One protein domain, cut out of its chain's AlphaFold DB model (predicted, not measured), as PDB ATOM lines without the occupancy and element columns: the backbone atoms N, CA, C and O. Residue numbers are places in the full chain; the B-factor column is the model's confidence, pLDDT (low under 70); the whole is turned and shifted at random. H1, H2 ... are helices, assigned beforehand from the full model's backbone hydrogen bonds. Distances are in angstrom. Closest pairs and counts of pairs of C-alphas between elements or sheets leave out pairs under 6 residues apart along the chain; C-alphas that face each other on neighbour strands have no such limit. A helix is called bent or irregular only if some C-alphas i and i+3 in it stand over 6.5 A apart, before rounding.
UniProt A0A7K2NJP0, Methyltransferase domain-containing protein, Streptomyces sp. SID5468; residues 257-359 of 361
ATOM      1  N   GLY A 257     251.950 133.877 236.622       62.81
ATOM      2  CA  GLY A 257     251.085 132.743 236.313       62.81
ATOM      3  C   GLY A 257     249.679 133.239 235.984       62.81
ATOM      4  O   GLY A 257     249.242 134.253 236.531       62.81
ATOM      5  N   ALA A 258     248.963 132.554 235.087       66.88
ATOM      6  CA  ALA A 258     247.662 133.017 234.591       66.88
ATOM      7  C   ALA A 258     246.686 133.404 235.722       66.88
ATOM      8  O   ALA A 258     245.945 134.373 235.589       66.88
ATOM      9  N   ALA A 259     246.752 132.716 236.867       73.88
ATOM     10  CA  ALA A 259     245.969 133.031 238.061       73.88
ATOM     11  C   ALA A 259     246.346 134.369 238.729       73.88
ATOM     12  O   ALA A 259     245.463 135.149 239.079       73.88
ATOM     13  N   GLU A 260     247.635 134.655 238.900       76.50
ATOM     14  CA  GLU A 260     248.110 135.892 239.535       76.50
ATOM     15  C   GLU A 260     247.943 137.092 238.593       76.50
ATOM     16  O   GLU A 260     247.457 138.146 239.001       76.50
ATOM     17  N   ARG A 261     248.204 136.900 237.294       79.75
ATOM     18  CA  ARG A 261     247.922 137.897 236.252       79.75
ATOM     19  C   ARG A 261     246.422 138.160 236.146       79.75
ATOM     20  O   ARG A 261     246.001 139.302 235.986       79.75
ATOM     21  N   GLY A 262     245.612 137.110 236.273       85.81
ATOM     22  CA  GLY A 262     244.160 137.215 236.347       85.81
ATOM     23  C   GLY A 262     243.694 138.031 237.553       85.81
ATOM     24  O   GLY A 262     242.805 138.871 237.411       85.81
ATOM     25  N   ALA A 263     244.306 137.837 238.723       86.44
ATOM     26  CA  ALA A 263     243.991 138.612 239.920       86.44
ATOM     27  C   ALA A 263     244.328 140.105 239.747       86.44
ATOM     28  O   ALA A 263     243.457 140.940 239.972       86.44
ATOM     29  N   ASP A 264     245.527 140.439 239.263       85.06
ATOM     30  CA  ASP A 264     245.955 141.831 239.046       85.06
ATOM     31  C   ASP A 264     245.084 142.563 238.006       85.06
ATOM     32  O   ASP A 264     244.595 143.664 238.269       85.06
ATOM     33  N   VAL A 265     244.796 141.936 236.856       91.12
ATOM     34  CA  VAL A 265     243.905 142.518 235.830       91.12
ATOM     35  C   VAL A 265     242.499 142.758 236.388       91.12
ATOM     36  O   VAL A 265     241.915 143.821 236.161       91.12
ATOM     37  N   ARG A 266     241.950 141.797 237.143       92.88
ATOM     38  CA  ARG A 266     240.635 141.930 237.783       92.88
ATOM     39  C   ARG A 266     240.612 143.091 238.778       92.88
ATOM     40  O   ARG A 266     239.698 143.913 238.742       92.88
ATOM     41  N   ASP A 267     241.611 143.173 239.647       92.25
ATOM     42  CA  ASP A 267     241.659 144.173 240.712       92.25
ATOM     43  C   ASP A 267     241.816 145.590 240.128       92.25
ATOM     44  O   ASP A 267     241.129 146.521 240.560       92.25
ATOM     45  N   ARG A 268     242.611 145.755 239.060       92.62
ATOM     46  CA  ARG A 268     242.717 147.021 238.310       92.62
ATOM     47  C   ARG A 268     241.421 147.408 237.605       92.62
ATOM     48  O   ARG A 268     241.054 148.584 237.622       92.62
ATOM     49  N   ALA A 269     240.712 146.450 237.004       94.50
ATOM     50  CA  ALA A 269     239.409 146.715 236.396       94.50
ATOM     51  C   ALA A 269     238.410 147.241 237.443       94.50
ATOM     52  O   ALA A 269     237.769 148.271 237.221       94.50
ATOM     53  N   HIS A 270     238.350 146.615 238.624       95.69
ATOM     54  CA  HIS A 270     237.525 147.091 239.737       95.69
ATOM     55  C   HIS A 270     237.952 148.468 240.251       95.69
ATOM     56  O   HIS A 270     237.094 149.312 240.518       95.69
ATOM     57  N   GLN A 271     239.257 148.731 240.352       93.94
ATOM     58  CA  GLN A 271     239.769 150.040 240.753       93.94
ATOM     59  C   GLN A 271     239.347 151.138 239.767       93.94
ATOM     60  O   GLN A 271     238.916 152.212 240.189       93.94
ATOM     61  N   LEU A 272     239.431 150.878 238.460       93.62
ATOM     62  CA  LEU A 272     238.994 151.822 237.429       93.62
ATOM     63  C   LEU A 272     237.481 152.041 237.454       93.62
ATOM     64  O   LEU A 272     237.051 153.189 237.359       93.62
ATOM     65  N   SER A 273     236.682 150.991 237.660       95.44
ATOM     66  CA  SER A 273     235.236 151.118 237.883       95.44
ATOM     67  C   SER A 273     234.920 151.990 239.098       95.44
ATOM     68  O   SER A 273     234.063 152.869 239.023       95.44
ATOM     69  N   GLY A 274     235.639 151.796 240.208       94.19
ATOM     70  CA  GLY A 274     235.492 152.615 241.412       94.19
ATOM     71  C   GLY A 274     235.835 154.085 241.161       94.19
ATOM     72  O   GLY A 274     235.044 154.965 241.493       94.19
ATOM     73  N   ARG A 275     236.973 154.355 240.505       94.19
ATOM     74  CA  ARG A 275     237.389 155.718 240.127       94.19
ATOM     75  C   ARG A 275     236.398 156.376 239.165       94.19
ATOM     76  O   ARG A 275     236.129 157.564 239.300       94.19
ATOM     77  N   LEU A 276     235.839 155.626 238.214       93.62
ATOM     78  CA  LEU A 276     234.811 156.122 237.296       93.62
ATOM     79  C   LEU A 276     233.539 156.526 238.054       93.62
ATOM     80  O   LEU A 276     233.017 157.615 237.830       93.62
ATOM     81  N   ALA A 277     233.064 155.677 238.970       93.19
ATOM     82  CA  ALA A 277     231.870 155.939 239.772       93.19
ATOM     83  C   ALA A 277     232.049 157.121 240.741       93.19
ATOM     84  O   ALA A 277     231.104 157.875 240.969       93.19
ATOM     85  N   ALA A 278     233.255 157.299 241.284       93.56
ATOM     86  CA  ALA A 278     233.609 158.425 242.147       93.56
ATOM     87  C   ALA A 278     233.824 159.745 241.379       93.56
ATOM     88  O   ALA A 278     233.872 160.806 241.995       93.56
ATOM     89  N   GLY A 279     233.943 159.700 240.046       91.56
ATOM     90  CA  GLY A 279     234.319 160.859 239.231       91.56
ATOM     91  C   GLY A 279     235.817 161.192 239.274       91.56
ATOM     92  O   GLY A 279     236.222 162.240 238.786       91.56
ATOM     93  N   ASP A 280     236.658 160.305 239.805       90.06
ATOM     94  CA  ASP A 280     238.117 160.475 239.900       90.06
ATOM     95  C   ASP A 280     238.853 160.070 238.613       90.06
ATOM     96  O   ASP A 280     240.060 160.283 238.460       90.06
ATOM     97  N   TRP A 281     238.144 159.449 237.669       91.25
ATOM     98  CA  TRP A 281     238.674 159.097 236.358       91.25
ATOM     99  C   TRP A 281     237.699 159.491 235.252       91.25
ATOM    100  O   TRP A 281     236.543 159.071 235.229       91.25
ATOM    101  N   HIS A 282     238.199 160.299 234.316       89.00
ATOM    102  CA  HIS A 282     237.439 160.852 233.200       89.00
ATOM    103  C   HIS A 282     237.966 160.269 231.881       89.00
ATOM    104  O   HIS A 282     238.850 160.861 231.257       89.00
ATOM    105  N   PRO A 283     237.465 159.101 231.447       87.44
ATOM    106  CA  PRO A 283     237.918 158.447 230.225       87.44
ATOM    107  C   PRO A 283     237.673 159.339 229.003       87.44
ATOM    108  O   PRO A 283     236.624 159.980 228.876       87.44
ATOM    109  N   SER A 284     238.641 159.356 228.082       87.56
ATOM    110  CA  SER A 284     238.560 160.151 226.854       87.56
ATOM    111  C   SER A 284     237.409 159.689 225.947       87.56
ATOM    112  O   SER A 284     236.955 158.545 226.015       87.56
ATOM    113  N   ALA A 285     236.963 160.559 225.035       86.75
ATOM    114  CA  ALA A 285     235.958 160.193 224.031       86.75
ATOM    115  C   ALA A 285     236.395 158.978 223.187       86.75
ATOM    116  O   ALA A 285     235.572 158.129 222.842       86.75
ATOM    117  N   LEU A 286     237.699 158.857 222.910       85.50
ATOM    118  CA  LEU A 286     238.269 157.699 222.227       85.50
ATOM    119  C   LEU A 286     238.157 156.424 223.074       85.50
ATOM    120  O   LEU A 286     237.738 155.399 222.548       85.50
ATOM    121  N   ALA A 287     238.474 156.485 224.372       87.44
ATOM    122  CA  ALA A 287     238.365 155.337 225.272       87.44
ATOM    123  C   ALA A 287     236.926 154.798 225.339       87.44
ATOM    124  O   ALA A 287     236.712 153.591 225.250       87.44
ATOM    125  N   ARG A 288     235.930 155.693 225.400       90.06
ATOM    126  CA  ARG A 288     234.505 155.317 225.352       90.06
ATOM    127  C   ARG A 288     234.117 154.682 224.016       90.06
ATOM    128  O   ARG A 288     233.431 153.666 223.991       90.06
ATOM    129  N   ARG A 289     234.601 155.234 222.897       87.44
ATOM    130  CA  ARG A 289     234.359 154.672 221.558       87.44
ATOM    131  C   ARG A 289     234.961 153.272 221.407       87.44
ATOM    132  O   ARG A 289     234.305 152.388 220.865       87.44
ATOM    133  N   VAL A 290     236.185 153.067 221.894       87.38
ATOM    134  CA  VAL A 290     236.850 151.755 221.897       87.38
ATOM    135  C   VAL A 290     236.073 150.749 222.748       87.38
ATOM    136  O   VAL A 290     235.874 149.618 222.307       87.38
ATOM    137  N   ALA A 291     235.575 151.157 223.920       90.00
ATOM    138  CA  ALA A 291     234.750 150.292 224.757       90.00
ATOM    139  C   ALA A 291     233.476 149.823 224.035       90.00
ATOM    140  O   ALA A 291     233.227 148.618 223.965       90.00
ATOM    141  N   ALA A 292     232.743 150.738 223.395       88.19
ATOM    142  CA  ALA A 292     231.547 150.407 222.620       88.19
ATOM    143  C   ALA A 292     231.833 149.461 221.431       88.19
ATOM    144  O   ALA A 292     231.056 148.539 221.157       88.19
ATOM    145  N   LEU A 293     232.964 149.647 220.735       86.31
ATOM    146  CA  LEU A 293     233.394 148.756 219.649       86.31
ATOM    147  C   LEU A 293     233.683 147.342 220.160       86.31
ATOM    148  O   LEU A 293     233.205 146.368 219.575       86.31
ATOM    149  N   LEU A 294     234.415 147.229 221.270       87.44
ATOM    150  CA  LEU A 294     234.706 145.941 221.896       87.44
ATOM    151  C   LEU A 294     233.420 145.238 222.344       87.44
ATOM    152  O   LEU A 294     233.240 144.065 222.030       87.44
ATOM    153  N   LEU A 295     232.483 145.946 222.985       87.25
ATOM    154  CA  LEU A 295     231.187 145.380 223.379       87.25
ATOM    155  C   LEU A 295     230.397 144.861 222.170       87.25
ATOM    156  O   LEU A 295     229.898 143.733 222.198       87.25
ATOM    157  N   THR A 296     230.359 145.627 221.079       82.75
ATOM    158  CA  THR A 296     229.689 145.224 219.831       82.75
ATOM    159  C   THR A 296     230.323 143.965 219.237       82.75
ATOM    160  O   THR A 296     229.613 143.037 218.852       82.75
ATOM    161  N   ALA A 297     231.657 143.880 219.226       75.25
ATOM    162  CA  ALA A 297     232.380 142.701 218.751       75.25
ATOM    163  C   ALA A 297     232.110 141.452 219.614       75.25
ATOM    164  O   ALA A 297     232.081 140.331 219.098       75.25
ATOM    165  N   THR A 298     231.863 141.630 220.917       71.50
ATOM    166  CA  THR A 298     231.526 140.523 221.831       71.50
ATOM    167  C   THR A 298     230.066 140.068 221.774       71.50
ATOM    168  O   THR A 298     229.784 138.933 222.155       71.50
ATOM    169  N   ALA A 299     229.139 140.885 221.259       62.59
ATOM    170  CA  ALA A 299     227.699 140.600 221.267       62.59
ATOM    171  C   ALA A 299     227.299 139.315 220.504       62.59
ATOM    172  O   ALA A 299     226.242 138.752 220.774       62.59
ATOM    173  N   GLY A 300     228.143 138.822 219.587       55.44
ATOM    174  CA  GLY A 300     227.924 137.560 218.865       55.44
ATOM    175  C   GLY A 300     228.503 136.300 219.528       55.44
ATOM    176  O   GLY A 300     228.101 135.201 219.166       55.44
ATOM    177  N   HIS A 301     229.433 136.439 220.483       59.03
ATOM    178  CA  HIS A 301     230.207 135.317 221.052       59.03
ATOM    179  C   HIS A 301     230.198 135.262 222.590       59.03
ATOM    180  O   HIS A 301     230.653 134.281 223.169       59.03
ATOM    181  N   GLY A 302     229.707 136.305 223.269       60.75
ATOM    182  CA  GLY A 302     229.575 136.353 224.730       60.75
ATOM    183  C   GLY A 302     230.880 136.557 225.513       60.75
ATOM    184  O   GLY A 302     230.823 136.672 226.734       60.75
ATOM    185  N   ALA A 303     232.038 136.637 224.848       68.69
ATOM    186  CA  ALA A 303     233.341 136.827 225.485       68.69
ATOM    187  C   ALA A 303     234.252 137.762 224.674       68.69
ATOM    188  O   ALA A 303     234.209 137.777 223.441       68.69
ATOM    189  N   LEU A 304     235.094 138.531 225.377       80.38
ATOM    190  CA  LEU A 304     236.218 139.260 224.779       80.38
ATOM    191  C   LEU A 304     237.160 138.260 224.100       80.38
ATOM    192  O   LEU A 304     237.488 137.231 224.681       80.38
ATOM    193  N   THR A 305     237.604 138.568 222.882       83.31
ATOM    194  CA  THR A 305     238.579 137.750 222.149       83.31
ATOM    195  C   THR A 305     239.878 138.516 221.959       83.31
ATOM    196  O   THR A 305     239.883 139.743 221.828       83.31
ATOM    197  N   ALA A 306     240.995 137.792 221.885       83.69
ATOM    198  CA  ALA A 306     242.299 138.402 221.652       83.69
ATOM    199  C   ALA A 306     242.353 139.166 220.317       83.69
ATOM    200  O   ALA A 306     243.001 140.206 220.217       83.69
ATOM    201  N   ALA A 307     241.625 138.685 219.302       83.00
ATOM    202  CA  ALA A 307     241.482 139.363 218.017       83.00
ATOM    203  C   ALA A 307     240.774 140.722 218.151       83.00
ATOM    204  O   ALA A 307     241.259 141.715 217.612       83.00
ATOM    205  N   ALA A 308     239.672 140.790 218.909       83.44
ATOM    206  CA  ALA A 308     238.950 142.041 219.142       83.44
ATOM    207  C   ALA A 308     239.802 143.052 219.925       83.44
ATOM    208  O   ALA A 308     239.871 144.222 219.549       83.44
ATOM    209  N   ILE A 309     240.506 142.594 220.968       86.88
ATOM    210  CA  ILE A 309     241.394 143.446 221.770       86.88
ATOM    211  C   ILE A 309     242.548 143.990 220.917       86.88
ATOM    212  O   ILE A 309     242.819 145.191 220.947       86.88
ATOM    213  N   ARG A 310     243.197 143.144 220.105       84.81
ATOM    214  CA  ARG A 310     244.255 143.591 219.186       84.81
ATOM    215  C   ARG A 310     243.754 144.595 218.157       84.81
ATOM    216  O   ARG A 310     244.434 145.588 217.931       84.81
ATOM    217  N   GLY A 311     242.577 144.372 217.571       80.69
ATOM    218  CA  GLY A 311     241.966 145.325 216.639       80.69
ATOM    219  C   GLY A 311     241.744 146.697 217.282       80.69
ATOM    220  O   GLY A 311     242.139 147.716 216.723       80.69
ATOM    221  N   ALA A 312     241.212 146.713 218.507       78.69
ATOM    222  CA  ALA A 312     240.996 147.938 219.273       78.69
ATOM    223  C   ALA A 312     242.298 148.684 219.624       78.69
ATOM    224  O   ALA A 312     242.342 149.911 219.545       78.69
ATOM    225  N   LEU A 313     243.357 147.958 219.999       77.88
ATOM    226  CA  LEU A 313     244.672 148.549 220.275       77.88
ATOM    227  C   LEU A 313     245.380 149.020 218.993       77.88
ATOM    228  O   LEU A 313     246.154 149.970 219.045       77.88
ATOM    229  N   TRP A 314     245.109 148.399 217.844       74.19
ATOM    230  CA  TRP A 314     245.715 148.765 216.563       74.19
ATOM    231  C   TRP A 314     245.118 150.044 215.960       74.19
ATOM    232  O   TRP A 314     245.862 150.921 215.531       74.19
ATOM    233  N   GLU A 315     243.789 150.197 215.968       60.69
ATOM    234  CA  GLU A 315     243.112 151.353 215.350       60.69
ATOM    235  C   GLU A 315     243.358 152.693 216.075       60.69
ATOM    236  O   GLU A 315     243.051 153.756 215.530       60.69
ATOM    237  N   GLY A 316     243.927 152.678 217.286       60.47
ATOM    238  CA  GLY A 316     244.127 153.892 218.081       60.47
ATOM    239  C   GLY A 316     245.183 153.809 219.181       60.47
ATOM    240  O   GLY A 316     245.081 154.575 220.133       60.47
ATOM    241  N   GLY A 317     246.169 152.910 219.085       61.53
ATOM    242  CA  GLY A 317     247.094 152.565 220.179       61.53
ATOM    243  C   GLY A 317     247.818 153.746 220.832       61.53
ATOM    244  O   GLY A 317     247.711 153.929 222.042       61.53
ATOM    245  N   GLU A 318     248.492 154.583 220.041       62.84
ATOM    246  CA  GLU A 318     249.189 155.789 220.526       62.84
ATOM    247  C   GLU A 318     248.217 156.811 221.170       62.84
ATOM    248  O   GLU A 318     248.381 157.153 222.345       62.84
ATOM    249  N   PRO A 319     247.124 157.236 220.499       68.12
ATOM    250  CA  PRO A 319     246.118 158.116 221.105       68.12
ATOM    251  C   PRO A 319     245.411 157.546 222.347       68.12
ATOM    252  O   PRO A 319     245.020 158.303 223.239       68.12
ATOM    253  N   LEU A 320     245.211 156.227 222.412       73.69
ATOM    254  CA  LEU A 320     244.561 155.549 223.536       73.69
ATOM    255  C   LEU A 320     245.494 155.461 224.750       73.69
ATOM    256  O   LEU A 320     245.034 155.633 225.878       73.69
ATOM    257  N   ALA A 321     246.794 155.248 224.527       72.81
ATOM    258  CA  ALA A 321     247.815 155.278 225.571       72.81
ATOM    259  C   ALA A 321     248.066 156.700 226.111       72.81
ATOM    260  O   ALA A 321     248.353 156.862 227.296       72.81
ATOM    261  N   ALA A 322     247.906 157.728 225.269       67.75
ATOM    262  CA  ALA A 322     248.090 159.133 225.640       67.75
ATOM    263  C   ALA A 322     246.880 159.774 226.360       67.75
ATOM    264  O   ALA A 322     247.005 160.846 226.955       67.75
ATOM    265  N   GLY A 323     245.690 159.167 226.308       63.50
ATOM    266  CA  GLY A 323     244.468 159.738 226.885       63.50
ATOM    267  C   GLY A 323     244.292 159.443 228.376       63.50
ATOM    268  O   GLY A 323     244.452 158.306 228.784       63.50
ATOM    269  N   ALA A 324     243.887 160.439 229.175       59.97
ATOM    270  CA  ALA A 324     243.372 160.312 230.551       59.97
ATOM    271  C   ALA A 324     244.117 159.356 231.512       59.97
ATOM    272  O   ALA A 324     243.458 158.869 232.420       59.97
ATOM    273  N   ASP A 325     245.438 159.164 231.334       71.50
ATOM    274  CA  ASP A 325     246.378 158.237 232.023       71.50
ATOM    275  C   ASP A 325     246.725 156.910 231.304       71.50
ATOM    276  O   ASP A 325     247.630 156.186 231.730       71.50
ATOM    277  N   GLY A 326     246.081 156.592 230.182       81.81
ATOM    278  CA  GLY A 326     246.318 155.378 229.401       81.81
ATOM    279  C   GLY A 326     245.849 154.096 230.097       81.81
ATOM    280  O   GLY A 326     246.223 153.003 229.667       81.81
ATOM    281  N   ALA A 327     245.060 154.189 231.174       87.00
ATOM    282  CA  ALA A 327     244.689 153.032 231.985       87.00
ATOM    283  C   ALA A 327     243.897 151.972 231.210       87.00
ATOM    284  O   ALA A 327     244.160 150.783 231.380       87.00
ATOM    285  N   LEU A 328     242.980 152.375 230.321       88.94
ATOM    286  CA  LEU A 328     242.216 151.418 229.513       88.94
ATOM    287  C   LEU A 328     243.118 150.652 228.532       88.94
ATOM    288  O   LEU A 328     242.964 149.443 228.386       88.94
ATOM    289  N   ALA A 329     244.076 151.330 227.888       87.06
ATOM    290  CA  ALA A 329     245.016 150.687 226.966       87.06
ATOM    291  C   ALA A 329     245.864 149.628 227.680       87.06
ATOM    292  O   ALA A 329     245.986 148.506 227.195       87.06
ATOM    293  N   ARG A 330     246.400 149.976 228.858       87.94
ATOM    294  CA  ARG A 330     247.200 149.062 229.685       87.94
ATOM    295  C   ARG A 330     246.377 147.868 230.153       87.94
ATOM    296  O   ARG A 330     246.810 146.740 229.972       87.94
ATOM    297  N   LEU A 331     245.164 148.105 230.659       91.56
ATOM    298  CA  LEU A 331     244.271 147.033 231.102       91.56
ATOM    299  C   LEU A 331     243.950 146.045 229.968       91.56
ATOM    300  O   LEU A 331     243.995 144.832 230.169       91.56
ATOM    301  N   LEU A 332     243.654 146.552 228.767       90.12
ATOM    302  CA  LEU A 332     243.383 145.718 227.595       90.12
ATOM    303  C   LEU A 332     244.623 144.924 227.161       90.12
ATOM    304  O   LEU A 332     244.512 143.724 226.909       90.12
ATOM    305  N   ALA A 333     245.797 145.555 227.125       86.94
ATOM    306  CA  ALA A 333     247.054 144.888 226.795       86.94
ATOM    307  C   ALA A 333     247.408 143.784 227.807       86.94
ATOM    308  O   ALA A 333     247.727 142.666 227.405       86.94
ATOM    309  N   ASP A 334     247.264 144.054 229.105       87.06
ATOM    310  CA  ASP A 334     247.551 143.096 230.179       87.06
ATOM    311  C   ASP A 334     246.577 141.902 230.170       87.06
ATOM    312  O   ASP A 334     246.931 140.798 230.593       87.06
ATOM    313  N   SER A 335     245.362 142.094 229.638       88.31
ATOM    314  CA  SER A 335     244.355 141.036 229.489       88.31
ATOM    315  C   SER A 335     244.584 140.102 228.289       88.31
ATOM    316  O   SER A 335     244.059 138.988 228.291       88.31
ATOM    317  N   LEU A 336     245.375 140.506 227.281       87.25
ATOM    318  CA  LEU A 336     245.585 139.722 226.052       87.25
ATOM    319  C   LEU A 336     246.079 138.292 226.324       87.25
ATOM    320  O   LEU A 336     245.407 137.364 225.871       87.25
ATOM    321  N   PRO A 337     247.155 138.070 227.108       81.06
ATOM    322  CA  PRO A 337     247.664 136.722 227.352       81.06
ATOM    323  C   PRO A 337     246.645 135.812 228.050       81.06
ATOM    324  O   PRO A 337     246.619 134.608 227.808       81.06
ATOM    325  N   LEU A 338     245.774 136.384 228.894       82.69
ATOM    326  CA  LEU A 338     244.724 135.640 229.592       82.69
ATOM    327  C   LEU A 338     243.660 135.150 228.606       82.69
ATOM    328  O   LEU A 338     243.304 133.974 228.617       82.69
ATOM    329  N   VAL A 339     243.205 136.033 227.714       83.38
ATOM    330  CA  VAL A 339     242.192 135.708 226.701       83.38
ATOM    331  C   VAL A 339     242.746 134.769 225.623       83.38
ATOM    332  O   VAL A 339     242.019 133.919 225.120       83.38
ATOM    333  N   GLU A 340     244.029 134.889 225.278       82.56
ATOM    334  CA  GLU A 340     244.703 134.001 224.321       82.56
ATOM    335  C   GLU A 340     244.923 132.592 224.855       82.56
ATOM    336  O   GLU A 340     244.766 131.626 224.111       82.56
ATOM    337  N   SER A 341     245.296 132.474 226.131       78.56
ATOM    338  CA  SER A 341     245.595 131.178 226.744       78.56
ATOM    339  C   SER A 341     244.374 130.257 226.823       78.56
ATOM    340  O   SER A 341     244.531 129.038 226.849       78.56
ATOM    341  N   GLY A 342     243.165 130.828 226.886       70.31
ATOM    342  CA  GLY A 342     241.938 130.081 227.165       70.31
ATOM    343  C   GLY A 342     241.901 129.459 228.569       70.31
ATOM    344  O   GLY A 342     241.036 128.625 228.835       70.31
ATOM    345  N   ASP A 343     242.825 129.838 229.459       77.94
ATOM    346  CA  ASP A 343     242.908 129.315 230.819       77.94
ATOM    347  C   ASP A 343     241.667 129.744 231.631       77.94
ATOM    348  O   ASP A 343     241.379 130.946 231.724       77.94
ATOM    349  N   PRO A 344     240.933 128.805 232.264       77.94
ATOM    350  CA  PRO A 344     239.819 129.129 233.153       77.94
ATOM    351  C   PRO A 344     240.169 130.141 234.255       77.94
ATOM    352  O   PRO A 344     239.298 130.902 234.680       77.94
ATOM    353  N   ALA A 345     241.430 130.197 234.698       73.75
ATOM    354  CA  ALA A 345     241.909 131.163 235.683       73.75
ATOM    355  C   ALA A 345     241.817 132.627 235.199       73.75
ATOM    356  O   ALA A 345     241.728 133.539 236.022       73.75
ATOM    357  N   GLY A 346     241.786 132.861 233.881       77.25
ATOM    358  CA  GLY A 346     241.618 134.182 233.271       77.25
ATOM    359  C   GLY A 346     240.162 134.652 233.144       77.25
ATOM    360  O   GLY A 346     239.926 135.837 232.907       77.25
ATOM    361  N   LEU A 347     239.172 133.766 233.330       81.88
ATOM    362  CA  LEU A 347     237.746 134.095 233.160       81.88
ATOM    363  C   LEU A 347     237.251 135.214 234.096       81.88
ATOM    364  O   LEU A 347     236.562 136.115 233.607       81.88
ATOM    365  N   PRO A 348     237.598 135.238 235.401       86.75
ATOM    366  CA  PRO A 348     237.176 136.325 236.288       86.75
ATOM    367  C   PRO A 348     237.739 137.686 235.864       86.75
ATOM    368  O   PRO A 348     237.051 138.700 235.964       86.75
ATOM    369  N   ALA A 349     238.974 137.706 235.357       87.88
ATOM    370  CA  ALA A 349     239.625 138.915 234.863       87.88
ATOM    371  C   ALA A 349     238.932 139.443 233.600       87.88
ATOM    372  O   ALA A 349     238.583 140.619 233.532       87.88
ATOM    373  N   ALA A 350     238.660 138.560 232.634       87.06
ATOM    374  CA  ALA A 350     237.931 138.910 231.417       87.06
ATOM    375  C   ALA A 350     236.517 139.441 231.724       87.06
ATOM    376  O   ALA A 350     236.080 140.406 231.097       87.06
ATOM    377  N   GLY A 351     235.831 138.859 232.715       88.12
ATOM    378  CA  GLY A 351     234.538 139.344 233.202       88.12
ATOM    379  C   GLY A 351     234.614 140.762 233.772       88.12
ATOM    380  O   GLY A 351     233.854 141.629 233.350       88.12
ATOM    381  N   ALA A 352     235.581 141.031 234.654       92.06
ATOM    382  CA  ALA A 352     235.758 142.354 235.253       92.06
ATOM    383  C   ALA A 352     236.116 143.435 234.217       92.06
ATOM    384  O   ALA A 352     235.583 144.544 234.269       92.06
ATOM    385  N   VAL A 353     236.968 143.109 233.235       92.81
ATOM    386  CA  VAL A 353     237.257 144.009 232.106       92.81
ATOM    387  C   VAL A 353     235.982 144.275 231.309       92.81
ATOM    388  O   VAL A 353     235.669 145.428 231.028       92.81
ATOM    389  N   HIS A 354     235.213 143.236 230.981       90.38
ATOM    390  CA  HIS A 354     233.967 143.383 230.235       90.38
ATOM    391  C   HIS A 354     232.933 144.253 230.976       90.38
ATOM    392  O   HIS A 354     232.282 145.092 230.353       90.38
ATOM    393  N   ASP A 355     232.822 144.126 232.300       91.69
ATOM    394  CA  ASP A 355     231.945 144.968 233.120       91.69
ATOM    395  C   ASP A 355     232.389 146.433 233.153       91.69
ATOM    396  O   ASP A 355     231.546 147.328 233.047       91.69
ATOM    397  N   LEU A 356     233.698 146.700 233.229       94.06
ATOM    398  CA  LEU A 356     234.224 148.059 233.094       94.06
ATOM    399  C   LEU A 356     233.876 148.648 231.721       94.06
ATOM    400  O   LEU A 356     233.428 149.792 231.649       94.06
ATOM    401  N   LEU A 357     234.033 147.880 230.634       92.50
ATOM    402  CA  LEU A 357     233.684 148.346 229.288       92.50
ATOM    403  C   LEU A 357     232.209 148.774 229.207       92.50
ATOM    404  O   LEU A 357     231.933 149.840 228.663       92.50
ATOM    405  N   ARG A 358     231.277 148.022 229.818       90.38
ATOM    406  CA  ARG A 358     229.844 148.392 229.882       90.38
ATOM    407  C   ARG A 358     229.585 149.710 230.611       90.38
ATOM    408  O   ARG A 358     228.628 150.403 230.285       90.38
ATOM    409  N   GLN A 359     230.401 150.059 231.603       91.62
ATOM    410  CA  GLN A 359     230.260 151.327 232.329       91.62
ATOM    411  C   GLN A 359     230.776 152.526 231.519       91.62
ATOM    412  O   GLN A 359     230.376 153.664 231.766       91.62
TER     413      GLN A 359
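Overview. This is residues 257 to 359 of the 361 residues of the protein "Methyltransferase domain-containing protein" of Streptomyces sp. SID5468 (UniProt A0A7K2NJP0). H1, H5 and H6 make an up-and-down bundle, each running against the one before it. Away from H1, the hairpin of H2 and H3 packs on H5 and the later part of H6, with short H4 at one end. The printed part has 103 residues and six named helices, H1 to H6: all helix, compact, radius of gyration of the C-alphas 12.6 A, spans 32 by 26 by 23 A.

Arrangement. H1, residues 258 to 278, touches H6, residues 344 to 359, the same way at a shallow tilt of 16 degrees; their closest C-alphas, Arg 266 and Ala 349, are 4.3 A apart. H2, residues 285 to 298, and H3, residues 306 to 314, form a hairpin. H4, residues 317 to 322, forms one with the hub H5, residues 327 to 341, which touches H1, H3, H4 and H6. Every O i to N i+4 pair is within hydrogen-bond range in H1 to H4, 9 of 11 in H5, 10 of 12 in H6.

Along the chain. H1 begins at C-alpha 258 (247.662, 133.017, 234.591) and measures 30.0 A; H6, 24.2 A, ends at C-alpha 359 (230.260, 151.327, 232.329). H6 is irregular, H5 only just: C-alphas 345 and 348, and 334 and 337, are 7.0 A apart.

Size, cuts and confidence. The printed part has no cut and no long link. Residues 257 to 258, 299 to 303, 315 to 319 and 322 to 324 have pLDDT under 70.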